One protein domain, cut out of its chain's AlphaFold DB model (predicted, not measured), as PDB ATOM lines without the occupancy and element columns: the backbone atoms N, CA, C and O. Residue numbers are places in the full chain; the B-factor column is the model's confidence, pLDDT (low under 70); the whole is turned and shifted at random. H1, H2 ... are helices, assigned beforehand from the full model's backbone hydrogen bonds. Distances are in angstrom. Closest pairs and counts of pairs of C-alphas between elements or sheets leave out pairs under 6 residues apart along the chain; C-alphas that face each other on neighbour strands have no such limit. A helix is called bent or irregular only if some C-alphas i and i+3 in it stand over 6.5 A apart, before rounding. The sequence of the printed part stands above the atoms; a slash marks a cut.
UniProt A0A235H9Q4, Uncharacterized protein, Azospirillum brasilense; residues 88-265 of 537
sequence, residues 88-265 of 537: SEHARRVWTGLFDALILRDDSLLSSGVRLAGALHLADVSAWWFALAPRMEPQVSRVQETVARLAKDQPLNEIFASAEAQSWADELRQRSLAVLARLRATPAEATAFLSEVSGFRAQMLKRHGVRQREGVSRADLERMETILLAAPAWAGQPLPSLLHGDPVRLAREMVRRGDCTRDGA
ATOM      1  N   SER A  88     152.545 130.182 120.360       80.62
ATOM      2  CA  SER A  88     153.002 131.376 121.098       80.62
ATOM      3  C   SER A  88     154.410 131.861 120.737       80.62
ATOM      4  O   SER A  88     154.709 133.030 120.918       80.62
ATOM      5  N   GLU A  89     155.284 131.005 120.203       89.75
ATOM      6  CA  GLU A  89     156.691 131.341 119.904       89.75
ATOM      7  C   GLU A  89     156.849 132.001 118.519       89.75
ATOM      8  O   GLU A  89     157.386 131.397 117.585       89.75
ATOM      9  N   HIS A  90     156.316 133.211 118.341       94.00
ATOM     10  CA  HIS A  90     156.236 133.871 117.034       94.00
ATOM     11  C   HIS A  90     157.586 134.384 116.533       94.00
ATOM     12  O   HIS A  90     157.956 134.071 115.403       94.00
ATOM     13  N   ALA A  91     158.346 135.105 117.362       95.12
ATOM     14  CA  ALA A  91     159.662 135.615 116.962       95.12
ATOM     15  C   ALA A  91     160.617 134.469 116.592       95.12
ATOM     16  O   ALA A  91     161.314 134.532 115.579       95.12
ATOM     17  N   ARG A  92     160.556 133.364 117.350       95.50
ATOM     18  CA  ARG A  92     161.283 132.136 117.022       95.50
ATOM     19  C   ARG A  92     160.902 131.612 115.647       95.50
ATOM     20  O   ARG A  92     161.791 131.273 114.887       95.50
ATOM     21  N   ARG A  93     159.604 131.528 115.329       93.12
ATOM     22  CA  ARG A  93     159.115 131.012 114.036       93.12
ATOM     23  C   ARG A  93     159.612 131.845 112.858       93.12
ATOM     24  O   ARG A  93     160.074 131.268 111.879       93.12
ATOM     25  N   VAL A  94     159.559 133.172 112.989       94.25
ATOM     26  CA  VAL A  94     160.102 134.106 111.990       94.25
ATOM     27  C   VAL A  94     161.590 133.833 111.770       94.25
ATOM     28  O   VAL A  94     162.026 133.640 110.640       94.25
ATOM     29  N   TRP A  95     162.365 133.735 112.851       96.12
ATOM     30  CA  TRP A  95     163.801 133.478 112.760       96.12
ATOM     31  C   TRP A  95     164.129 132.076 112.226       96.12
ATOM     32  O   TRP A  95     165.008 131.931 111.382       96.12
ATOM     33  N   THR A  96     163.406 131.035 112.653       93.81
ATOM     34  CA  THR A  96     163.607 129.660 112.165       93.81
ATOM     35  C   THR A  96     163.284 129.522 110.678       93.81
ATOM     36  O   THR A  96     163.908 128.698 110.015       93.81
ATOM     37  N   GLY A  97     162.371 130.346 110.146       92.25
ATOM     38  CA  GLY A  97     162.008 130.351 108.726       92.25
ATOM     39  C   GLY A  97     163.190 130.644 107.795       92.25
ATOM     40  O   GLY A  97     163.248 130.122 106.684       92.25
ATOM     41  N   LEU A  98     164.212 131.362 108.282       94.56
ATOM     42  CA  LEU A  98     165.474 131.583 107.561       94.56
ATOM     43  C   LEU A  98     166.198 130.276 107.198       94.56
ATOM     44  O   LEU A  98     167.047 130.267 106.307       94.56
ATOM     45  N   PHE A  99     165.888 129.176 107.886       94.62
ATOM     46  CA  PHE A  99     166.560 127.889 107.754       94.62
ATOM     47  C   PHE A  99     165.689 126.819 107.090       94.62
ATOM     48  O   PHE A  99     166.172 125.705 106.900       94.62
ATOM     49  N   ASP A 100     164.440 127.108 106.710       90.81
ATOM     50  CA  ASP A 100     163.477 126.089 106.256       90.81
ATOM     51  C   ASP A 100     163.990 125.235 105.087       90.81
ATOM     52  O   ASP A 100     163.759 124.024 105.043       90.81
ATOM     53  N   ALA A 101     164.749 125.837 104.167       90.31
ATOM     54  CA  ALA A 101     165.360 125.132 103.041       90.31
ATOM     55  C   ALA A 101     166.535 124.217 103.440       90.31
ATOM     56  O   ALA A 101     166.874 123.277 102.712       90.31
ATOM     57  N   LEU A 102     167.143 124.469 104.599       92.81
ATOM     58  CA  LEU A 102     168.302 123.749 105.121       92.81
ATOM     59  C   LEU A 102     167.928 122.680 106.148       92.81
ATOM     60  O   LEU A 102     168.678 121.720 106.314       92.81
ATOM     61  N   ILE A 103     166.783 122.827 106.822       92.50
ATOM     62  CA  ILE A 103     166.381 121.910 107.885       92.50
ATOM     63  C   ILE A 103     166.200 120.489 107.329       92.50
ATOM     64  O   ILE A 103     165.482 120.247 106.347       92.50
ATOM     65  N   LEU A 104     166.859 119.542 107.991       89.81
ATOM     66  CA  LEU A 104     166.679 118.112 107.818       89.81
ATOM     67  C   LEU A 104     165.531 117.661 108.718       89.81
ATOM     68  O   LEU A 104     165.493 117.968 109.909       89.81
ATOM     69  N   ARG A 105     164.568 116.963 108.114       82.81
ATOM     70  CA  ARG A 105     163.390 116.418 108.804       82.81
ATOM     71  C   ARG A 105     163.511 114.927 109.098       82.81
ATOM     72  O   ARG A 105     162.620 114.366 109.718       82.81
ATOM     73  N   ASP A 106     164.574 114.304 108.601       75.31
ATOM     74  CA  ASP A 106     164.876 112.914 108.885       75.31
ATOM     75  C   ASP A 106     165.644 112.819 110.209       75.31
ATOM     76  O   ASP A 106     166.784 113.289 110.327       75.31
ATOM     77  N   ASP A 107     164.989 112.220 111.199       75.31
ATOM     78  CA  ASP A 107     165.523 112.014 112.541       75.31
ATOM     79  C   ASP A 107     166.506 110.832 112.605       75.31
ATOM     80  O   ASP A 107     167.215 110.694 113.604       75.31
ATOM     81  N   SER A 108     166.634 110.013 111.548       75.00
ATOM     82  CA  SER A 108     167.598 108.900 111.497       75.00
ATOM     83  C   SER A 108     169.027 109.386 111.783       75.00
ATOM     84  O   SER A 108     169.752 108.810 112.599       75.00
ATOM     85  N   LEU A 109     169.385 110.545 111.222       81.12
ATOM     86  CA  LEU A 109     170.685 111.194 111.387       81.12
ATOM     87  C   LEU A 109     170.922 111.740 112.799       81.12
ATOM     88  O   LEU A 109     172.070 111.974 113.168       81.12
ATOM     89  N   LEU A 110     169.873 111.928 113.609       80.06
ATOM     90  CA  LEU A 110     170.033 112.315 115.014       80.06
ATOM     91  C   LEU A 110     170.567 111.159 115.862       80.06
ATOM     92  O   LEU A 110     171.231 111.401 116.869       80.06
ATOM     93  N   SER A 111     170.273 109.916 115.472       75.31
ATOM     94  CA  SER A 111     170.674 108.716 116.212       75.31
ATOM     95  C   SER A 111     172.121 108.280 115.948       75.31
ATOM     96  O   SER A 111     172.695 107.548 116.762       75.31
ATOM     97  N   SER A 112     172.721 108.761 114.852       79.44
ATOM     98  CA  SER A 112     174.108 108.468 114.491       79.44
ATOM     99  C   SER A 112     175.092 108.992 115.541       79.44
ATOM    100  O   SER A 112     174.886 110.022 116.191       79.44
ATOM    101  N   GLY A 113     176.196 108.264 115.710       75.94
ATOM    102  CA  GLY A 113     177.331 108.717 116.496       75.94
ATOM    103  C   GLY A 113     178.103 109.867 115.860       75.94
ATOM    104  O   GLY A 113     178.827 110.562 116.574       75.94
ATOM    105  N   VAL A 114     177.921 110.092 114.560       81.75
ATOM    106  CA  VAL A 114     178.645 111.075 113.760       81.75
ATOM    107  C   VAL A 114     177.804 112.332 113.600       81.75
ATOM    108  O   VAL A 114     176.698 112.311 113.060       81.75
ATOM    109  N   ARG A 115     178.350 113.481 114.009       82.62
ATOM    110  CA  ARG A 115     177.711 114.768 113.734       82.62
ATOM    111  C   ARG A 115     178.098 115.271 112.346       82.62
ATOM    112  O   ARG A 115     179.216 115.726 112.121       82.62
ATOM    113  N   LEU A 116     177.145 115.223 111.422       88.62
ATOM    114  CA  LEU A 116     177.346 115.662 110.044       88.62
ATOM    115  C   LEU A 116     177.572 117.177 109.948       88.62
ATOM    116  O   LEU A 116     176.793 117.984 110.459       88.62
ATOM    117  N   ALA A 117     178.628 117.577 109.241       89.00
ATOM    118  CA  ALA A 117     178.916 118.985 108.995       89.00
ATOM    119  C   ALA A 117     177.813 119.632 108.143       89.00
ATOM    120  O   ALA A 117     177.395 119.083 107.125       89.00
ATOM    121  N   GLY A 118     177.330 120.802 108.567       86.12
ATOM    122  CA  GLY A 118     176.272 121.542 107.868       86.12
ATOM    123  C   GLY A 118     174.871 120.923 107.961       86.12
ATOM    124  O   GLY A 118     173.927 121.512 107.444       86.12
ATOM    125  N   ALA A 119     174.710 119.779 108.635       89.50
ATOM    126  CA  ALA A 119     173.397 119.244 108.957       89.50
ATOM    127  C   ALA A 119     172.737 120.110 110.039       89.50
ATOM    128  O   ALA A 119     173.327 120.366 111.091       89.50
ATOM    129  N   LEU A 120     171.516 120.565 109.761       91.25
ATOM    130  CA  LEU A 120     170.696 121.309 110.705       91.25
ATOM    131  C   LEU A 120     169.367 120.595 110.890       91.25
ATOM    132  O   LEU A 120     168.542 120.572 109.981       91.25
ATOM    133  N   HIS A 121     169.123 120.071 112.081       90.94
ATOM    134  CA  HIS A 121     167.798 119.636 112.497       90.94
ATOM    135  C   HIS A 121     167.076 120.768 113.225       90.94
ATOM    136  O   HIS A 121     167.682 121.739 113.690       90.94
ATOM    137  N   LEU A 122     165.761 120.634 113.395       89.81
ATOM    138  CA  LEU A 122     164.980 121.617 114.152       89.81
ATOM    139  C   LEU A 122     165.488 121.770 115.598       89.81
ATOM    140  O   LEU A 122     165.436 122.868 116.158       89.81
ATOM    141  N   ALA A 123     166.013 120.688 116.187       89.31
ATOM    142  CA  ALA A 123     166.651 120.703 117.501       89.31
ATOM    143  C   ALA A 123     167.887 121.618 117.535       89.31
ATOM    144  O   ALA A 123     168.057 122.367 118.498       89.31
ATOM    145  N   ASP A 124     168.707 121.606 116.478       91.38
ATOM    146  CA  ASP A 124     169.888 122.463 116.369       91.38
ATOM    147  C   ASP A 124     169.473 123.926 116.254       91.38
ATOM    148  O   ASP A 124     169.873 124.749 117.073       91.38
ATOM    149  N   VAL A 125     168.611 124.244 115.283       94.31
ATOM    150  CA  VAL A 125     168.139 125.616 115.044       94.31
ATOM    151  C   VAL A 125     167.468 126.179 116.303       94.31
ATOM    152  O   VAL A 125     167.743 127.305 116.710       94.31
ATOM    153  N   SER A 126     166.659 125.375 116.996       93.12
ATOM    154  CA  SER A 126     166.044 125.784 118.263       93.12
ATOM    155  C   SER A 126     167.078 126.069 119.353       93.12
ATOM    156  O   SER A 126     166.932 127.046 120.082       93.12
ATOM    157  N   ALA A 127     168.126 125.250 119.474       95.00
ATOM    158  CA  ALA A 127     169.184 125.470 120.457       95.00
ATOM    159  C   ALA A 127     169.934 126.788 120.214       95.00
ATOM    160  O   ALA A 127     170.184 127.540 121.158       95.00
ATOM    161  N   TRP A 128     170.221 127.102 118.947       97.06
ATOM    162  CA  TRP A 128     170.787 128.393 118.555       97.06
ATOM    163  C   TRP A 128     169.856 129.554 118.897       97.06
ATOM    164  O   TRP A 128     170.313 130.537 119.475       97.06
ATOM    165  N   TRP A 129     168.556 129.424 118.618       97.50
ATOM    166  CA  TRP A 129     167.568 130.435 118.998       97.50
ATOM    167  C   TRP A 129     167.581 130.713 120.503       97.50
ATOM    168  O   TRP A 129     167.684 131.869 120.899       97.50
ATOM    169  N   PHE A 130     167.508 129.681 121.348       96.69
ATOM    170  CA  PHE A 130     167.439 129.878 122.801       96.69
ATOM    171  C   PHE A 130     168.696 130.531 123.381       96.69
ATOM    172  O   PHE A 130     168.594 131.294 124.340       96.69
ATOM    173  N   ALA A 131     169.865 130.294 122.783       97.31
ATOM    174  CA  ALA A 131     171.092 130.978 123.172       97.31
ATOM    175  C   ALA A 131     171.172 132.418 122.623       97.31
ATOM    176  O   ALA A 131     171.679 133.315 123.301       97.31
ATOM    177  N   LEU A 132     170.687 132.670 121.402       97.75
ATOM    178  CA  LEU A 132     170.761 133.988 120.759       97.75
ATOM    179  C   LEU A 132     169.681 134.957 121.248       97.75
ATOM    180  O   LEU A 132     169.981 136.131 121.440       97.75
ATOM    181  N   ALA A 133     168.448 134.496 121.460       97.69
ATOM    182  CA  ALA A 133     167.297 135.358 121.729       97.69
ATOM    183  C   ALA A 133     167.507 136.326 122.910       97.69
ATOM    184  O   ALA A 133     167.308 137.525 122.703       97.69
ATOM    185  N   PRO A 134     168.034 135.899 124.081       97.25
ATOM    186  CA  PRO A 134     168.305 136.820 125.191       97.25
ATOM    187  C   PRO A 134     169.320 137.924 124.855       97.25
ATOM    188  O   PRO A 134     169.347 138.969 125.496       97.25
ATOM    189  N   ARG A 135     170.177 137.695 123.853       97.12
ATOM    190  CA  ARG A 135     171.239 138.611 123.405       97.12
ATOM    191  C   ARG A 135     170.787 139.524 122.260       97.12
ATOM    192  O   ARG A 135     171.555 140.378 121.828       97.12
ATOM    193  N   MET A 136     169.561 139.336 121.772       97.38
ATOM    194  CA  MET A 136     168.938 140.114 120.698       97.38
ATOM    195  C   MET A 136     167.785 140.992 121.203       97.38
ATOM    196  O   MET A 136     167.017 141.515 120.399       97.38
ATOM    197  N   GLU A 137     167.622 141.142 122.517       95.38
ATOM    198  CA  GLU A 137     166.646 142.083 123.064       95.38
ATOM    199  C   GLU A 137     167.080 143.541 122.827       95.38
ATOM    200  O   GLU A 137     168.280 143.841 122.856       95.38
ATOM    201  N   PRO A 138     166.127 144.473 122.612       95.56
ATOM    202  CA  PRO A 138     164.664 144.314 122.697       95.56
ATOM    203  C   PRO A 138     163.974 143.829 121.401       95.56
ATOM    204  O   PRO A 138     162.744 143.823 121.310       95.56
ATOM    205  N   GLN A 139     164.728 143.495 120.345       95.56
ATOM    206  CA  GLN A 139     164.155 143.217 119.019       95.56
ATOM    207  C   GLN A 139     163.288 141.953 119.000       95.56
ATOM    208  O   GLN A 139     162.255 141.929 118.331       95.56
ATOM    209  N   VAL A 140     163.671 140.925 119.761       96.75
ATOM    210  CA  VAL A 140     162.885 139.689 119.891       96.75
ATOM    211  C   VAL A 140     161.501 139.986 120.465       96.75
ATOM    212  O   VAL A 140     160.503 139.601 119.849       96.75
ATOM    213  N   SER A 141     161.430 140.729 121.574       96.31
ATOM    214  CA  SER A 141     160.160 141.125 122.195       96.31
ATOM    215  C   SER A 141     159.279 141.935 121.242       96.31
ATOM    216  O   SER A 141     158.093 141.649 121.088       96.31
ATOM    217  N   ARG A 142     159.867 142.880 120.501       96.62
ATOM    218  CA  ARG A 142     159.134 143.691 119.518       96.62
ATOM    219  C   ARG A 142     158.486 142.844 118.417       96.62
ATOM    220  O   ARG A 142     157.315 143.058 118.093       96.62
ATOM    221  N   VAL A 143     159.229 141.906 117.822       96.38
ATOM    222  CA  VAL A 143     158.689 141.008 116.783       96.38
ATOM    223  C   VAL A 143     157.610 140.106 117.381       96.38
ATOM    224  O   VAL A 143     156.543 139.945 116.789       96.38
ATOM    225  N   GLN A 144     157.855 139.570 118.576       96.00
ATOM    226  CA  GLN A 144     156.917 138.717 119.297       96.00
ATOM    227  C   GLN A 144     155.570 139.416 119.534       96.00
ATOM    228  O   GLN A 144     154.527 138.866 119.182       96.00
ATOM    229  N   GLU A 145     155.582 140.635 120.075       95.81
ATOM    230  CA  GLU A 145     154.379 141.436 120.337       95.81
ATOM    231  C   GLU A 145     153.662 141.845 119.048       95.81
ATOM    232  O   GLU A 145     152.432 141.790 118.969       95.81
ATOM    233  N   THR A 146     154.421 142.220 118.015       95.19
ATOM    234  CA  THR A 146     153.856 142.644 116.729       95.19
ATOM    235  C   THR A 146     153.112 141.496 116.054       95.19
ATOM    236  O   THR A 146     151.959 141.673 115.654       95.19
ATOM    237  N   VAL A 147     153.727 140.311 115.974       94.38
ATOM    238  CA  VAL A 147     153.079 139.130 115.388       94.38
ATOM    239  C   VAL A 147     151.912 138.669 116.254       94.38
ATOM    240  O   VAL A 147     150.859 138.365 115.707       94.38
ATOM    241  N   ALA A 148     152.046 138.666 117.584       93.06
ATOM    242  CA  ALA A 148     150.948 138.297 118.480       93.06
ATOM    243  C   ALA A 148     149.728 139.218 118.314       93.06
ATOM    244  O   ALA A 148     148.593 138.753 118.381       93.06
ATOM    245  N   ARG A 149     149.950 140.517 118.072       93.38
ATOM    246  CA  ARG A 149     148.879 141.472 117.771       93.38
ATOM    247  C   ARG A 149     148.213 141.158 116.432       93.38
ATOM    248  O   ARG A 149     146.998 141.056 116.405       93.38
ATOM    249  N   LEU A 150     148.988 140.964 115.364       92.44
ATOM    250  CA  LEU A 150     148.447 140.651 114.032       92.44
ATOM    251  C   LEU A 150     147.732 139.294 113.990       92.44
ATOM    252  O   LEU A 150     146.727 139.142 113.306       92.44
ATOM    253  N   ALA A 151     148.214 138.316 114.759       90.94
ATOM    254  CA  ALA A 151     147.630 136.982 114.854       90.94
ATOM    255  C   ALA A 151     146.253 136.960 115.536       90.94
ATOM    256  O   ALA A 151     145.599 135.915 115.543       90.94
ATOM    257  N   LYS A 152     145.807 138.082 116.116       88.62
ATOM    258  CA  LYS A 152     144.416 138.230 116.556       88.62
ATOM    259  C   LYS A 152     143.473 138.319 115.367       88.62
ATOM    260  O   LYS A 152     142.413 137.718 115.429       88.62
ATOM    261  N   ASP A 153     143.903 138.968 114.292       88.50
ATOM    262  CA  ASP A 153     143.019 139.354 113.191       88.50
ATOM    263  C   ASP A 153     143.321 138.571 111.901       88.50
ATOM    264  O   ASP A 153     142.521 138.572 110.970       88.50
ATOM    265  N   GLN A 154     144.476 137.895 111.814       89.62
ATOM    266  CA  GLN A 154     144.923 137.203 110.600       89.62
ATOM    267  C   GLN A 154     145.545 135.824 110.882       89.62
ATOM    268  O   GLN A 154     146.194 135.618 111.918       89.62
ATOM    269  N   PRO A 155     145.428 134.856 109.947       90.69
ATOM    270  CA  PRO A 155     146.138 133.591 110.042       90.69
ATOM    271  C   PRO A 155     147.657 133.788 109.991       90.69
ATOM    272  O   PRO A 155     148.190 134.457 109.105       90.69
ATOM    273  N   LEU A 156     148.382 133.107 110.877       89.31
ATOM    274  CA  LEU A 156     149.844 133.155 110.974       89.31
ATOM    275  C   LEU A 156     150.547 132.810 109.657       89.31
ATOM    276  O   LEU A 156     151.619 133.339 109.392       89.31
ATOM    277  N   ASN A 157     149.964 131.938 108.830       86.94
ATOM    278  CA  ASN A 157     150.543 131.596 107.530       86.94
ATOM    279  C   ASN A 157     150.537 132.785 106.558       86.94
ATOM    280  O   ASN A 157     151.453 132.888 105.751       86.94
ATOM    281  N   GLU A 158     149.529 133.663 106.622       88.00
ATOM    282  CA  GLU A 158     149.503 134.887 105.809       88.00
ATOM    283  C   GLU A 158     150.493 135.913 106.361       88.00
ATOM    284  O   GLU A 158     151.266 136.481 105.594       88.00
ATOM    285  N   ILE A 159     150.551 136.062 107.690       91.25
ATOM    286  CA  ILE A 159     151.513 136.949 108.357       91.25
ATOM    287  C   ILE A 159     152.949 136.548 107.999       91.25
ATOM    288  O   ILE A 159     153.728 137.388 107.575       91.25
ATOM    289  N   PHE A 160     153.313 135.268 108.122       89.50
ATOM    290  CA  PHE A 160     154.673 134.805 107.820       89.50
ATOM    291  C   PHE A 160     155.018 134.803 106.326       89.50
ATOM    292  O   PHE A 160     156.196 134.760 105.991       89.50
ATOM    293  N   ALA A 161     154.022 134.864 105.441       86.69
ATOM    294  CA  ALA A 161     154.234 135.027 104.005       86.69
ATOM    295  C   ALA A 161     154.347 136.504 103.575       86.69
ATOM    296  O   ALA A 161     154.581 136.772 102.397       86.69
ATOM    297  N   SER A 162     154.157 137.458 104.494       89.88
ATOM    298  CA  SER A 162     154.153 138.886 104.177       89.88
ATOM    299  C   SER A 162     155.566 139.460 104.002       89.88
ATOM    300  O   SER A 162     156.557 138.931 104.518       89.88
ATOM    301  N   ALA A 163     155.667 140.590 103.295       90.06
ATOM    302  CA  ALA A 163     156.931 141.311 103.135       90.06
ATOM    303  C   ALA A 163     157.460 141.853 104.479       90.06
ATOM    304  O   ALA A 163     158.669 141.925 104.701       90.06
ATOM    305  N   GLU A 164     156.565 142.188 105.410       92.12
ATOM    306  CA  GLU A 164     156.911 142.610 106.768       92.12
ATOM    307  C   GLU A 164     157.562 141.476 107.563       92.12
ATOM    308  O   GLU A 164     158.555 141.717 108.251       92.12
ATOM    309  N   ALA A 165     157.073 140.238 107.434       91.38
ATOM    310  CA  ALA A 165     157.714 139.089 108.069       91.38
ATOM    311  C   ALA A 165     159.133 138.853 107.543       91.38
ATOM    312  O   ALA A 165     160.024 138.553 108.339       91.38
ATOM    313  N   GLN A 166     159.369 139.075 106.246       91.25
ATOM    314  CA  GLN A 166     160.721 139.053 105.686       91.25
ATOM    315  C   GLN A 166     161.602 140.151 106.306       91.25
ATOM    316  O   GLN A 166     162.736 139.877 106.698       91.25
ATOM    317  N   SER A 167     161.072 141.366 106.492       94.31
ATOM    318  CA  SER A 167     161.799 142.445 107.175       94.31
ATOM    319  C   SER A 167     162.129 142.107 108.633       94.31
ATOM    320  O   SER A 167     163.226 142.430 109.089       94.31
ATOM    321  N   TRP A 168     161.219 141.474 109.381       96.00
ATOM    322  CA  TRP A 168     161.494 141.037 110.757       96.00
ATOM    323  C   TRP A 168     162.524 139.911 110.799       96.00
ATOM    324  O   TRP A 168     163.396 139.905 111.668       96.00
ATOM    325  N   ALA A 169     162.451 138.971 109.854       95.44
ATOM    326  CA  ALA A 169     163.435 137.905 109.723       95.44
ATOM    327  C   ALA A 169     164.829 138.485 109.449       95.44
ATOM    328  O   ALA A 169     165.790 138.100 110.116       95.44
ATOM    329  N   ASP A 170     164.937 139.466 108.550       95.75
ATOM    330  CA  ASP A 170     166.188 140.170 108.272       95.75
ATOM    331  C   ASP A 170     166.700 140.989 109.467       95.75
ATOM    332  O   ASP A 170     167.903 140.976 109.736       95.75
ATOM    333  N   GLU A 171     165.820 141.638 110.236       96.38
ATOM    334  CA  GLU A 171     166.203 142.337 111.473       96.38
ATOM    335  C   GLU A 171     166.814 141.360 112.494       96.38
ATOM    336  O   GLU A 171     167.929 141.575 112.980       96.38
ATOM    337  N   LEU A 172     166.130 140.247 112.783       98.00
ATOM    338  CA  LEU A 172     166.619 139.231 113.722       98.00
ATOM    339  C   LEU A 172     167.904 138.555 113.216       98.00
ATOM    340  O   LEU A 172     168.807 138.266 114.006       98.00
ATOM    341  N   ARG A 173     168.030 138.347 111.903       97.94
ATOM    342  CA  ARG A 173     169.240 137.820 111.255       97.94
ATOM    343  C   ARG A 173     170.435 138.750 111.449       97.94
ATOM    344  O   ARG A 173     171.491 138.296 111.883       97.94
ATOM    345  N   GLN A 174     170.277 140.046 111.183       97.81
ATOM    346  CA  GLN A 174     171.343 141.038 111.373       97.81
ATOM    347  C   GLN A 174     171.772 141.136 112.842       97.81
ATOM    348  O   GLN A 174     172.967 141.210 113.134       97.81
ATOM    349  N   ARG A 175     170.818 141.074 113.780       97.94
ATOM    350  CA  ARG A 175     171.124 141.040 115.219       97.94
ATOM    351  C   ARG A 175     171.864 139.769 115.619       97.94
ATOM    352  O   ARG A 175     172.853 139.861 116.340       97.94
ATOM    353  N   SER A 176     171.455 138.616 115.091       98.38
ATOM    354  CA  SER A 176     172.167 137.347 115.291       98.38
ATOM    355  C   SER A 176     173.620 137.460 114.824       98.38
ATOM    356  O   SER A 176     174.535 137.139 115.576       98.38
ATOM    357  N   LEU A 177     173.846 137.988 113.616       98.12
ATOM    358  CA  LEU A 177     175.185 138.189 113.057       98.12
ATOM    359  C   LEU A 177     176.042 139.132 113.908       98.12
ATOM    360  O   LEU A 177     177.209 138.837 114.151       98.12
ATOM    361  N   ALA A 178     175.471 140.224 114.421       97.38
ATOM    362  CA  ALA A 178     176.187 141.135 115.315       97.38
ATOM    363  C   ALA A 178     176.632 140.443 116.618       97.38
ATOM    364  O   ALA A 178     177.756 140.655 117.080       97.38
ATOM    365  N   VAL A 179     175.783 139.580 117.191       97.50
ATOM    366  CA  VAL A 179     176.133 138.769 118.368       97.50
ATOM    367  C   VAL A 179     177.259 137.786 118.033       97.50
ATOM    368  O   VAL A 179     178.246 137.726 118.765       97.50
ATOM    369  N   LEU A 180     177.159 137.055 116.919       96.69
ATOM    370  CA  LEU A 180     178.187 136.093 116.501       96.69
ATOM    371  C   LEU A 180     179.537 136.770 116.221       96.69
ATOM    372  O   LEU A 180     180.572 136.281 116.677       96.69
ATOM    373  N   ALA A 181     179.531 137.930 115.560       94.75
ATOM    374  CA  ALA A 181     180.735 138.711 115.291       94.75
ATOM    375  C   ALA A 181     181.443 139.141 116.588       94.75
ATOM    376  O   ALA A 181     182.669 139.039 116.689       94.75
ATOM    377  N   ARG A 182     180.682 139.556 117.612       94.94
ATOM    378  CA  ARG A 182     181.227 139.851 118.946       94.94
ATOM    379  C   ARG A 182     181.836 138.605 119.590       94.94
ATOM    380  O   ARG A 182     182.972 138.662 120.052       94.94
ATOM    381  N   LEU A 183     181.115 137.482 119.594       94.62
ATOM    382  CA  LEU A 183     181.609 136.228 120.177       94.62
ATOM    383  C   LEU A 183     182.918 135.785 119.511       94.62
ATOM    384  O   LEU A 183     183.849 135.361 120.191       94.62
ATOM    385  N   ARG A 184     183.045 135.962 118.191       90.25
ATOM    386  CA  ARG A 184     184.275 135.644 117.454       90.25
ATOM    387  C   ARG A 184     185.487 136.435 117.952       90.25
ATOM    388  O   ARG A 184     186.592 135.890 117.987       90.25
ATOM    389  N   ALA A 185     185.282 137.689 118.352       91.06
ATOM    390  CA  ALA A 185     186.324 138.548 118.907       91.06
ATOM    391  C   ALA A 185     186.703 138.185 120.356       91.06
ATOM    392  O   ALA A 185     187.738 138.635 120.845       91.06
ATOM    393  N   THR A 186     185.905 137.372 121.056       93.88
ATOM    394  CA  THR A 186     186.111 137.054 122.478       93.88
ATOM    395  C   THR A 186     186.019 135.542 122.736       93.88
ATOM    396  O   THR A 186     184.948 135.024 123.057       93.88
ATOM    397  N   PRO A 187     187.146 134.799 122.660       90.94
ATOM    398  CA  PRO A 187     187.149 133.333 122.750       90.94
ATOM    399  C   PRO A 187     186.519 132.746 124.023       90.94
ATOM    400  O   PRO A 187     185.893 131.685 123.968       90.94
ATOM    401  N   ALA A 188     186.661 133.424 125.167       92.56
ATOM    402  CA  ALA A 188     186.057 132.991 126.427       92.56
ATOM    403  C   ALA A 188     184.520 133.090 126.394       92.56
ATOM    404  O   ALA A 188     183.838 132.128 126.747       92.56
ATOM    405  N   GLU A 189     183.977 134.209 125.895       94.19
ATOM    406  CA  GLU A 189     182.529 134.388 125.704       94.19
ATOM    407  C   GLU A 189     181.984 133.388 124.674       94.19
ATOM    408  O   GLU A 189     180.941 132.777 124.907       94.19
ATOM    409  N   ALA A 190     182.711 133.148 123.575       94.25
ATOM    410  CA  ALA A 190     182.334 132.142 122.582       94.25
ATOM    411  C   ALA A 190     182.248 130.735 123.186       94.25
ATOM    412  O   ALA A 190     181.307 130.000 122.900       94.25
ATOM    413  N   THR A 191     183.198 130.359 124.045       94.81
ATOM    414  CA  THR A 191     183.201 129.038 124.693       94.81
ATOM    415  C   THR A 191     181.997 128.870 125.622       94.81
ATOM    416  O   THR A 191     181.323 127.841 125.570       94.81
ATOM    417  N   ALA A 192     181.681 129.888 126.430       95.19
ATOM    418  CA  ALA A 192     180.500 129.873 127.294       95.19
ATOM    419  C   ALA A 192     179.201 129.780 126.476       95.19
ATOM    420  O   ALA A 192     178.354 128.933 126.748       95.19
ATOM    421  N   PHE A 193     179.092 130.577 125.413       97.06
ATOM    422  CA  PHE A 193     177.943 130.559 124.514       97.06
ATOM    423  C   PHE A 193     177.753 129.194 123.827       97.06
ATOM    424  O   PHE A 193     176.647 128.661 123.800       97.06
ATOM    425  N   LEU A 194     178.820 128.576 123.314       96.06
ATOM    426  CA  LEU A 194     178.750 127.247 122.692       96.06
ATOM    427  C   LEU A 194     178.342 126.151 123.690       96.06
ATOM    428  O   LEU A 194     177.653 125.195 123.318       96.06
ATOM    429  N   SER A 195     178.721 126.300 124.963       95.50
ATOM    430  CA  SER A 195     178.256 125.433 126.049       95.50
ATOM    431  C   SER A 195     176.749 125.590 126.293       95.50
ATOM    432  O   SER A 195     176.040 124.588 126.387       95.50
ATOM    433  N   GLU A 196     176.228 126.825 126.290       96.81
ATOM    434  CA  GLU A 196     174.782 127.091 126.379       96.81
ATOM    435  C   GLU A 196     174.015 126.450 125.213       96.81
ATOM    436  O   GLU A 196     173.054 125.711 125.441       96.81
ATOM    437  N   VAL A 197     174.472 126.655 123.968       96.62
ATOM    438  CA  VAL A 197     173.865 126.030 122.777       96.62
ATOM    439  C   VAL A 197     173.874 124.506 122.913       96.62
ATOM    440  O   VAL A 197     172.863 123.848 122.665       96.62
ATOM    441  N   SER A 198     174.990 123.926 123.359       94.62
ATOM    442  CA  SER A 198     175.100 122.481 123.587       94.62
ATOM    443  C   SER A 198     174.121 121.989 124.654       94.62
ATOM    444  O   SER A 198     173.507 120.940 124.475       94.62
ATOM    445  N   GLY A 199     173.926 122.749 125.734       95.19
ATOM    446  CA  GLY A 199     172.959 122.436 126.784       95.19
ATOM    447  C   GLY A 199     171.517 122.428 126.274       95.19
ATOM    448  O   GLY A 199     170.783 121.466 126.518       95.19
ATOM    449  N   PHE A 200     171.116 123.450 125.511       95.38
ATOM    450  CA  PHE A 200     169.783 123.494 124.899       95.38
ATOM    451  C   PHE A 200     169.576 122.362 123.892       95.38
ATOM    452  O   PHE A 200     168.529 121.711 123.902       95.38
ATOM    453  N   ARG A 201     170.586 122.076 123.064       92.62
ATOM    454  CA  ARG A 201     170.549 120.961 122.114       92.62
ATOM    455  C   ARG A 201     170.351 119.628 122.832       92.62
ATOM    456  O   ARG A 201     169.471 118.862 122.445       92.62
ATOM    457  N   ALA A 202     171.087 119.377 123.914       91.62
ATOM    458  CA  ALA A 202     170.980 118.142 124.687       91.62
ATOM    459  C   ALA A 202     169.573 117.955 125.265       91.62
ATOM    460  O   ALA A 202     169.029 116.850 125.236       91.62
ATOM    461  N   GLN A 203     168.965 119.035 125.767       92.19
ATOM    462  CA  GLN A 203     167.594 119.008 126.278       92.19
ATOM    463  C   GLN A 203     166.579 118.671 125.184       92.19
ATOM    464  O   GLN A 203     165.655 117.900 125.441       92.19
ATOM    465  N   MET A 204     166.754 119.213 123.976       89.19
ATOM    466  CA  MET A 204     165.886 118.895 122.842       89.19
ATOM    467  C   MET A 204     166.055 117.445 122.406       89.19
ATOM    468  O   MET A 204     165.071 116.716 122.370       89.19
ATOM    469  N   LEU A 205     167.288 116.989 122.178       87.75
ATOM    470  CA  LEU A 205     167.562 115.606 121.775       87.75
ATOM    471  C   LEU A 205     167.035 114.590 122.796       87.75
ATOM    472  O   LEU A 205     166.431 113.592 122.407       87.75
ATOM    473  N   LYS A 206     167.147 114.887 124.098       88.56
ATOM    474  CA  LYS A 206     166.600 114.037 125.163       88.56
ATOM    475  C   LYS A 206     165.090 113.815 125.020       88.56
ATOM    476  O   LYS A 206     164.621 112.719 125.317       88.56
ATOM    477  N   ARG A 207     164.326 114.814 124.558       84.88
ATOM    478  CA  ARG A 207     162.875 114.675 124.307       84.88
ATOM    479  C   ARG A 207     162.569 113.729 123.145       84.88
ATOM    480  O   ARG A 207     161.505 113.127 123.141       84.88
ATOM    481  N   HIS A 208     163.508 113.569 122.219       79.62
ATOM    482  CA  HIS A 208     163.435 112.621 121.106       79.62
ATOM    483  C   HIS A 208     164.059 111.253 121.441       79.62
ATOM    484  O   HIS A 208     164.268 110.439 120.552       79.62
ATOM    485  N   GLY A 209     164.404 110.988 122.710       83.38
ATOM    486  CA  GLY A 209     165.068 109.740 123.111       83.38
ATOM    487  C   GLY A 209     166.526 109.626 122.647       83.38
ATOM    488  O   GLY A 209     167.148 108.581 122.815       83.38
ATOM    489  N   VAL A 210     167.099 110.703 122.104       83.44
ATOM    490  CA  VAL A 210     168.463 110.742 121.576       83.44
ATOM    491  C   VAL A 210     169.402 111.342 122.618       83.44
ATOM    492  O   VAL A 210     169.170 112.424 123.163       83.44
ATOM    493  N   ARG A 211     170.515 110.659 122.892       82.56
ATOM    494  CA  ARG A 211     171.572 111.195 123.755       82.56
ATOM    495  C   ARG A 211     172.579 111.975 122.921       82.56
ATOM    496  O   ARG A 211     173.200 111.418 122.022       82.56
ATOM    497  N   GLN A 212     172.813 113.236 123.280       79.19
ATOM    498  CA  GLN A 212     173.900 114.010 122.688       79.19
ATOM    499  C   GLN A 212     175.256 113.376 123.022       79.19
ATOM    500  O   GLN A 212     175.588 113.209 124.197       79.19
ATOM    501  N   ARG A 213     176.027 113.038 121.984       72.00
ATOM    502  CA  ARG A 213     177.400 112.528 122.121       72.00
ATOM    503  C   ARG A 213     178.436 113.645 122.031       72.00
ATOM    504  O   ARG A 213     179.302 113.730 122.891       72.00
ATOM    505  N   GLU A 214     178.292 114.536 121.050       77.94
ATOM    506  CA  GLU A 214     179.215 115.654 120.823       77.94
ATOM    507  C   GLU A 214     178.546 117.020 121.005       77.94
ATOM    508  O   GLU A 214     177.382 117.227 120.640       77.94
ATOM    509  N   GLY A 215     179.299 117.958 121.588       83.06
ATOM    510  CA  GLY A 215     178.931 119.365 121.753       83.06
ATOM    511  C   GLY A 215     178.928 120.160 120.444       83.06
ATOM    512  O   GLY A 215     179.350 119.680 119.391       83.06
ATOM    513  N   VAL A 216     178.462 121.404 120.525       88.56
ATOM    514  CA  VAL A 216     178.621 122.400 119.463       88.56
ATOM    515  C   VAL A 216     180.025 122.995 119.532       88.56
ATOM    516  O   VAL A 216     180.487 123.404 120.594       88.56
ATOM    517  N   SER A 217     180.717 123.002 118.396       89.31
ATOM    518  CA  SER A 217     182.116 123.409 118.264       89.31
ATOM    519  C   SER A 217     182.249 124.819 117.685       89.31
ATOM    520  O   SER A 217     181.293 125.402 117.174       89.31
ATOM    521  N   ARG A 218     183.472 125.363 117.696       90.06
ATOM    522  CA  ARG A 218     183.773 126.655 117.060       90.06
ATOM    523  C   ARG A 218     183.532 126.647 115.547       90.06
ATOM    524  O   ARG A 218     183.039 127.636 115.020       90.06
ATOM    525  N   ALA A 219     183.782 125.523 114.875       89.44
ATOM    526  CA  ALA A 219     183.468 125.377 113.454       89.44
ATOM    527  C   ALA A 219     181.957 125.519 113.186       89.44
ATOM    528  O   ALA A 219     181.550 126.011 112.139       89.44
ATOM    529  N   ASP A 220     181.104 125.139 114.141       90.94
ATOM    530  CA  ASP A 220     179.655 125.302 113.998       90.94
ATOM    531  C   ASP A 220     179.201 126.750 114.184       90.94
ATOM    532  O   ASP A 220     178.224 127.155 113.558       90.94
ATOM    533  N   LEU A 221     179.921 127.538 114.991       93.06
ATOM    534  CA  LEU A 221     179.724 128.989 115.085       93.06
ATOM    535  C   LEU A 221     179.973 129.656 113.726       93.06
ATOM    536  O   LEU A 221     179.126 130.401 113.245       93.06
ATOM    537  N   GLU A 222     181.099 129.333 113.089       92.56
ATOM    538  CA  GLU A 222     181.482 129.870 111.776       92.56
ATOM    539  C   GLU A 222     180.502 129.434 110.676       92.56
ATOM    540  O   GLU A 222     180.103 130.231 109.822       92.56
ATOM    541  N   ARG A 223     180.036 128.179 110.725       93.38
ATOM    542  CA  ARG A 223     178.990 127.673 109.824       93.38
ATOM    543  C   ARG A 223     177.661 128.394 110.031       93.38
ATOM    544  O   ARG A 223     177.023 128.756 109.048       93.38
ATOM    545  N   MET A 224     177.242 128.620 111.277       95.88
ATOM    546  CA  MET A 224     176.007 129.349 111.577       95.88
ATOM    547  C   MET A 224     176.078 130.801 111.086       95.88
ATOM    548  O   MET A 224     175.131 131.283 110.469       95.88
ATOM    549  N   GLU A 225     177.214 131.476 111.280       95.50
ATOM    550  CA  GLU A 225     177.467 132.810 110.719       95.50
ATOM    551  C   GLU A 225     177.366 132.793 109.184       95.50
ATOM    552  O   GLU A 225     176.642 133.598 108.600       95.50
ATOM    553  N   THR A 226     178.008 131.818 108.534       95.62
ATOM    554  CA  THR A 226     177.963 131.629 107.073       95.62
ATOM    555  C   THR A 226     176.534 131.426 106.562       95.62
ATOM    556  O   THR A 226     176.130 132.040 105.574       95.62
ATOM    557  N   ILE A 227     175.742 130.601 107.252       96.31
ATOM    558  CA  ILE A 227     174.336 130.354 106.917       96.31
ATOM    559  C   ILE A 227     173.509 131.635 107.062       96.31
ATOM    560  O   ILE A 227     172.764 131.983 106.151       96.31
ATOM    561  N   LEU A 228     173.651 132.362 108.171       97.00
ATOM    562  CA  LEU A 228     172.913 133.605 108.418       97.00
ATOM    563  C   LEU A 228     173.303 134.732 107.447       97.00
ATOM    564  O   LEU A 228     172.469 135.580 107.121       97.00
ATOM    565  N   LEU A 229     174.545 134.762 106.964       96.38
ATOM    566  CA  LEU A 229     174.956 135.686 105.905       96.38
ATOM    567  C   LEU A 229     174.279 135.352 104.572       96.38
ATOM    568  O   LEU A 229     173.870 136.263 103.858       96.38
ATOM    569  N   ALA A 230     174.131 134.065 104.259       95.94
ATOM    570  CA  ALA A 230     173.594 133.590 102.986       95.94
ATOM    571  C   ALA A 230     172.069 133.377 102.967       95.94
ATOM    572  O   ALA A 230     171.499 133.252 101.887       95.94
ATOM    573  N   ALA A 231     171.396 133.403 104.123       95.50
ATOM    574  CA  ALA A 231     169.957 133.154 104.250       95.50
ATOM    575  C   ALA A 231     169.043 133.921 103.272       95.50
ATOM    576  O   ALA A 231     168.100 133.306 102.763       95.50
ATOM    577  N   PRO A 232     169.305 135.202 102.933       93.38
ATOM    578  CA  PRO A 232     168.497 135.920 101.944       93.38
ATOM    579  C   PRO A 232     168.419 135.228 100.573       93.38
ATOM    580  O   PRO A 232     167.422 135.378  99.873       93.38
ATOM    581  N   ALA A 233     169.423 134.421 100.207       91.88
ATOM    582  CA  ALA A 233     169.460 133.714  98.930       91.88
ATOM    583  C   ALA A 233     168.394 132.615  98.794       91.88
ATOM    584  O   ALA A 233     168.119 132.191  97.673       91.88
ATOM    585  N   TRP A 234     167.777 132.145  99.887       90.62
ATOM    586  CA  TRP A 234     166.738 131.105  99.839       90.62
ATOM    587  C   TRP A 234     165.491 131.400 100.676       90.62
ATOM    588  O   TRP A 234     164.439 130.857 100.353       90.62
ATOM    589  N   ALA A 235     165.566 132.242 101.713       84.94
ATOM    590  CA  ALA A 235     164.459 132.446 102.656       84.94
ATOM    591  C   ALA A 235     163.158 132.941 101.990       84.94
ATOM    592  O   ALA A 235     162.072 132.556 102.410       84.94
ATOM    593  N   GLY A 236     163.262 133.729 100.913       72.12
ATOM    594  CA  GLY A 236     162.109 134.223 100.147       72.12
ATOM    595  C   GLY A 236     161.687 133.350  98.958       72.12
ATOM    596  O   GLY A 236     160.820 133.757  98.188       72.12
ATOM    597  N   GLN A 237     162.315 132.188  98.741       80.94
ATOM    598  CA  GLN A 237     162.040 131.342  97.574       80.94
ATOM    599  C   GLN A 237     161.054 130.202  97.895       80.94
ATOM    600  O   GLN A 237     161.053 129.679  99.011       80.94
ATOM    601  N   PRO A 238     160.238 129.748  96.918       79.06
ATOM    602  CA  PRO A 238     159.311 128.639  97.128       79.06
ATOM    603  C   PRO A 238     160.030 127.348  97.536       79.06
ATOM    604  O   PRO A 238     160.782 126.755  96.757       79.06
ATOM    605  N   LEU A 239     159.739 126.867  98.747       78.88
ATOM    606  CA  LEU A 239     160.361 125.672  99.314       78.88
ATOM    607  C   LEU A 239     160.248 124.426  98.404       78.88
ATOM    608  O   LEU A 239     161.257 123.741  98.246       78.88
ATOM    609  N   PRO A 240     159.112 124.127  97.731       75.69
ATOM    610  CA  PRO A 240     159.042 122.980  96.822       75.69
ATOM    611  C   PRO A 240     160.087 123.030  95.702       75.69
ATOM    612  O   PRO A 240     160.701 122.006  95.402       75.69
ATOM    613  N   SER A 241     160.339 124.205  95.122       74.94
ATOM    614  CA  SER A 241     161.341 124.380  94.066       74.94
ATOM    615  C   SER A 241     162.757 124.125  94.580       74.94
ATOM    616  O   SER A 241     163.561 123.507  93.883       74.94
ATOM    617  N   LEU A 242     163.041 124.541  95.817       75.12
ATOM    618  CA  LEU A 242     164.329 124.314  96.473       75.12
ATOM    619  C   LEU A 242     164.544 122.846  96.861       75.12
ATOM    620  O   LEU A 242     165.647 122.328  96.714       75.12
ATOM    621  N   LEU A 243     163.501 122.169  97.352       79.75
ATOM    622  CA  LEU A 243     163.599 120.791  97.840       79.75
ATOM    623  C   LEU A 243     163.680 119.759  96.705       79.75
ATOM    624  O   LEU A 243     164.435 118.791  96.810       79.75
ATOM    625  N   HIS A 244     162.930 119.960  95.617       82.62
ATOM    626  CA  HIS A 244     162.888 119.020  94.489       82.62
ATOM    627  C   HIS A 244     163.933 119.342  93.409       82.62
ATOM    628  O   HIS A 244     164.365 118.449  92.676       82.62
ATOM    629  N   GLY A 245     164.382 120.597  93.314       85.12
ATOM    630  CA  GLY A 245     165.429 121.005  92.381       85.12
ATOM    631  C   GLY A 245     166.803 120.426  92.727       85.12
ATOM    632  O   GLY A 245     167.068 120.056  93.866       85.12
ATOM    633  N   ASP A 246     167.692 120.336  91.736       92.44
ATOM    634  CA  ASP A 246     169.090 119.940  91.953       92.44
ATOM    635  C   ASP A 246     169.811 120.969  92.849       92.44
ATOM    636  O   ASP A 246     170.023 122.106  92.406       92.44
ATOM    637  N   PRO A 247     170.207 120.595  94.082       93.94
ATOM    638  CA  PRO A 247     170.719 121.547  95.057       93.94
ATOM    639  C   PRO A 247     172.072 122.140  94.648       93.94
ATOM    640  O   PRO A 247     172.326 123.308  94.928       93.94
ATOM    641  N   VAL A 248     172.915 121.392  93.925       95.94
ATOM    642  CA  VAL A 248     174.215 121.896  93.446       95.94
ATOM    643  C   VAL A 248     174.003 122.913  92.330       95.94
ATOM    644  O   VAL A 248     174.634 123.970  92.319       95.94
ATOM    645  N   ARG A 249     173.077 122.633  91.406       95.62
ATOM    646  CA  ARG A 249     172.730 123.574  90.331       95.62
ATOM    647  C   ARG A 249     172.151 124.872  90.892       95.62
ATOM    648  O   ARG A 249     172.569 125.947  90.471       95.62
ATOM    649  N   LEU A 250     171.223 124.770  91.845       94.44
ATOM    650  CA  LEU A 250     170.612 125.927  92.504       94.44
ATOM    651  C   LEU A 250     171.650 126.754  93.272       94.44
ATOM    652  O   LEU A 250     171.695 127.969  93.104       94.44
ATOM    653  N   ALA A 251     172.539 126.106  94.027       95.44
ATOM    654  CA  ALA A 251     173.634 126.779  94.722       95.44
ATOM    655  C   ALA A 251     174.562 127.539  93.757       95.44
ATOM    656  O   ALA A 251     174.943 128.678  94.023       95.44
ATOM    657  N   ARG A 252     174.911 126.947  92.604       96.25
ATOM    658  CA  ARG A 252     175.732 127.636  91.589       96.25
ATOM    659  C   ARG A 252     175.024 128.862  91.026       96.25
ATOM    660  O   ARG A 252     175.679 129.877  90.808       96.25
ATOM    661  N   GLU A 253     173.715 128.778  90.817       94.25
ATOM    662  CA  GLU A 253     172.920 129.911  90.349       94.25
ATOM    663  C   GLU A 253     172.872 131.040  91.386       94.25
ATOM    664  O   GLU A 253     173.070 132.194  91.022       94.25
ATOM    665  N   MET A 254     172.732 130.723  92.680       94.50
ATOM    666  CA  MET A 254     172.799 131.721  93.762       94.50
ATOM    667  C   MET A 254     174.124 132.497  93.744       94.50
ATOM    668  O   MET A 254     174.124 133.724  93.829       94.50
ATOM    669  N   VAL A 255     175.254 131.805  93.554       95.38
ATOM    670  CA  VAL A 255     176.565 132.465  93.403       95.38
ATOM    671  C   VAL A 255     176.613 133.317  92.137       95.38
ATOM    672  O   VAL A 255     177.129 134.431  92.163       95.38
ATOM    673  N   ARG A 256     176.073 132.814  91.022       95.06
ATOM    674  CA  ARG A 256     176.108 133.498  89.722       95.06
ATOM    675  C   ARG A 256     175.290 134.789  89.713       95.06
ATOM    676  O   ARG A 256     175.711 135.755  89.086       95.06
ATOM    677  N   ARG A 257     174.157 134.799  90.419       93.50
ATOM    678  CA  ARG A 257     173.305 135.981  90.630       93.50
ATOM    679  C   ARG A 257     173.885 136.962  91.654       93.50
ATOM    680  O   ARG A 257     173.450 138.105  91.702       93.50
ATOM    681  N   GLY A 258     174.884 136.537  92.429       92.44
ATOM    682  CA  GLY A 258     175.477 137.338  93.497       92.44
ATOM    683  C   GLY A 258     174.644 137.365  94.782       92.44
ATOM    684  O   GLY A 258     174.852 138.247  95.608       92.44
ATOM    685  N   ASP A 259     173.725 136.411  94.966       90.38
ATOM    686  CA  ASP A 259     172.814 136.377  96.120       90.38
ATOM    687  C   ASP A 259     173.543 136.026  97.428       90.38
ATOM    688  O   ASP A 259     173.138 136.444  98.512       90.38
ATOM    689  N   CYS A 260     174.609 135.223  97.346       94.06
ATOM    690  CA  CYS A 260     175.413 134.823  98.496       94.06
ATOM    691  C   CYS A 260     176.857 134.469  98.115       94.06
ATOM    692  O   CYS A 260     177.209 134.304  96.945       94.06
ATOM    693  N   THR A 261     177.703 134.303  99.134       94.75
ATOM    694  CA  THR A 261     179.078 133.825  98.963       94.75
ATOM    695  C   THR A 261     179.117 132.364  98.507       94.75
ATOM    696  O   THR A 261     178.143 131.616  98.636       94.75
ATOM    697  N   ARG A 262     180.284 131.936  98.011       95.12
ATOM    698  CA  ARG A 262     180.531 130.541  97.626       95.12
ATOM    699  C   ARG A 262     180.323 129.575  98.797       95.12
ATOM    700  O   ARG A 262     179.700 128.536  98.603       95.12
ATOM    701  N   ASP A 263     180.785 129.938  99.991       94.31
ATOM    702  CA  ASP A 263     180.624 129.115 101.195       94.31
ATOM    703  C   ASP A 263     179.154 129.025 101.620       94.31
ATOM    704  O   ASP A 263     178.667 127.944 101.944       94.31
ATOM    705  N   GLY A 264     178.411 130.132 101.530       94.44
ATOM    706  CA  GLY A 264     176.970 130.155 101.784       94.44
ATOM    707  C   GLY A 264     176.179 129.246 100.844       94.44
ATOM    708  O   GLY A 264     175.355 128.445 101.287       94.44
ATOM    709  N   ALA A 265     176.481 129.310  99.547       95.88
ATOM    710  CA  ALA A 265     175.887 128.425  98.551       95.88
ATOM    711  C   ALA A 265     176.259 126.952  98.790       95.88
ATOM    712  O   ALA A 265     175.418 126.064  98.633       95.88
TER     713      ALA A 265
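What this domain is: This is residues 88 to 265 of the 537 residues of an uncharacterized protein of Azospirillum brasilense (UniProt A0A235H9Q4). A long helix, H6, runs through the main body with H4 and H8 packed along different stretches of it, both running opposite to it, while H1 crosses H6 and H4; after the end of H6 the chain turns into another long helix, H7, which packs slantwise on H3. The short helices H9 to H12 make a smaller, looser head beyond the end of H8, where H12 packs on H8 and on H11, and H2 lies far out in the stretch between H1 and H3. You have 178 printed residues with twelve named helices, H1 to H12 in order along the chain, and no named strand: the class is all helix. The whole is compact and rounded, with a radius of gyration of the C-alphas of 16.4 A and spans of 43 by 38 by 36 A.

Where its parts are: Find C-alpha 90 at (156.236, 133.871, 117.034), where H1 begins; it runs to residue 97 over 10.7 A. H2 is residues 108 to 111. H3, residues 122 to 135, is 20.3 A long and irregular, but only just: C-alphas 131 and 134 are 6.8 A apart. H4, residues 139 to 150, covers 16.7 A, and H5 is residues 156 to 160. Look next for C-alpha 163 at (156.931, 141.311, 103.135): from there H6 runs 33.5 A to residue 185. H7, residues 187 to 207, covers 30.7 A, and H8, residues 218 to 230, covers 18.7 A. H9 is residues 232 to 235 and H10 residues 239 to 244. H11, residues 247 to 257, is 15.3 A long, and H12, residues 262 to 265, ends at C-alpha 265, (175.887, 128.425, 98.551).

How they stand to each other: Begin at H6, the hub, which touches five helices. With residues 165 to 173 it touches H1, about perpendicular at 79 degrees; the closest C-alphas, of Trp 95 and Ala 169, are 5.4 A apart. H4 touches H6 at a shallow tilt of 16 degrees, opposite ways, with C-alphas 143 and 168 closest at 6.6 A. H8 touches H6 at a shallow tilt of 32 degrees, opposite ways, with C-alphas 173 and 228 closest at 6.3 A. H3 and H6 only just touch, with 3 pairs of C-alphas within 8 A, the closest 132 and 176 at 6.6 A. H6 and H7 touch only at the corner, and only just, with 3 such pairs, the closest 183 and 190 at 4.8 A. Move outward to H3 and H7, which touch at a steep tilt of 44 degrees, opposite ways, with C-alphas 127 and 200 closest at 4.9 A. H1 touches H4, with C-alphas 91 and 144 closest at 4.8 A. H5 is close to H6 but not clearly touching; C-alphas 159 and 165 are closest, at 6.6 A. H2 is close to H7 but not clearly touching, with C-alphas 110 and 205 closest at 7.9 A. H12 touches H8, with C-alphas 230 and 264 closest at 5.0 A, and it touches H11, with C-alphas 251 and 265 closest at 4.7 A. H9 and H10 are each close to H11 but not clearly touching: C-alphas 233 and 254 are closest at 6.5 A, C-alphas 242 and 250 at 7.6 A. Every O i to N i+4 pair is within hydrogen-bond range in H1, H4 to H8, H10 and H11, and 8 of 10 are in H3; H2, H9 and H12 are too short for such a pair.

The domain as a whole: The two C-alphas farthest apart are those of Gly 113 and Asp 153, 46.1 A. The printed part has no cut and no long link. Residues 103 to 104 pair with residues 120 to 121, parallel. The mean pLDDT of the printed part is 91.1, with 78 in H2 and in H10; no printed residue is under 70.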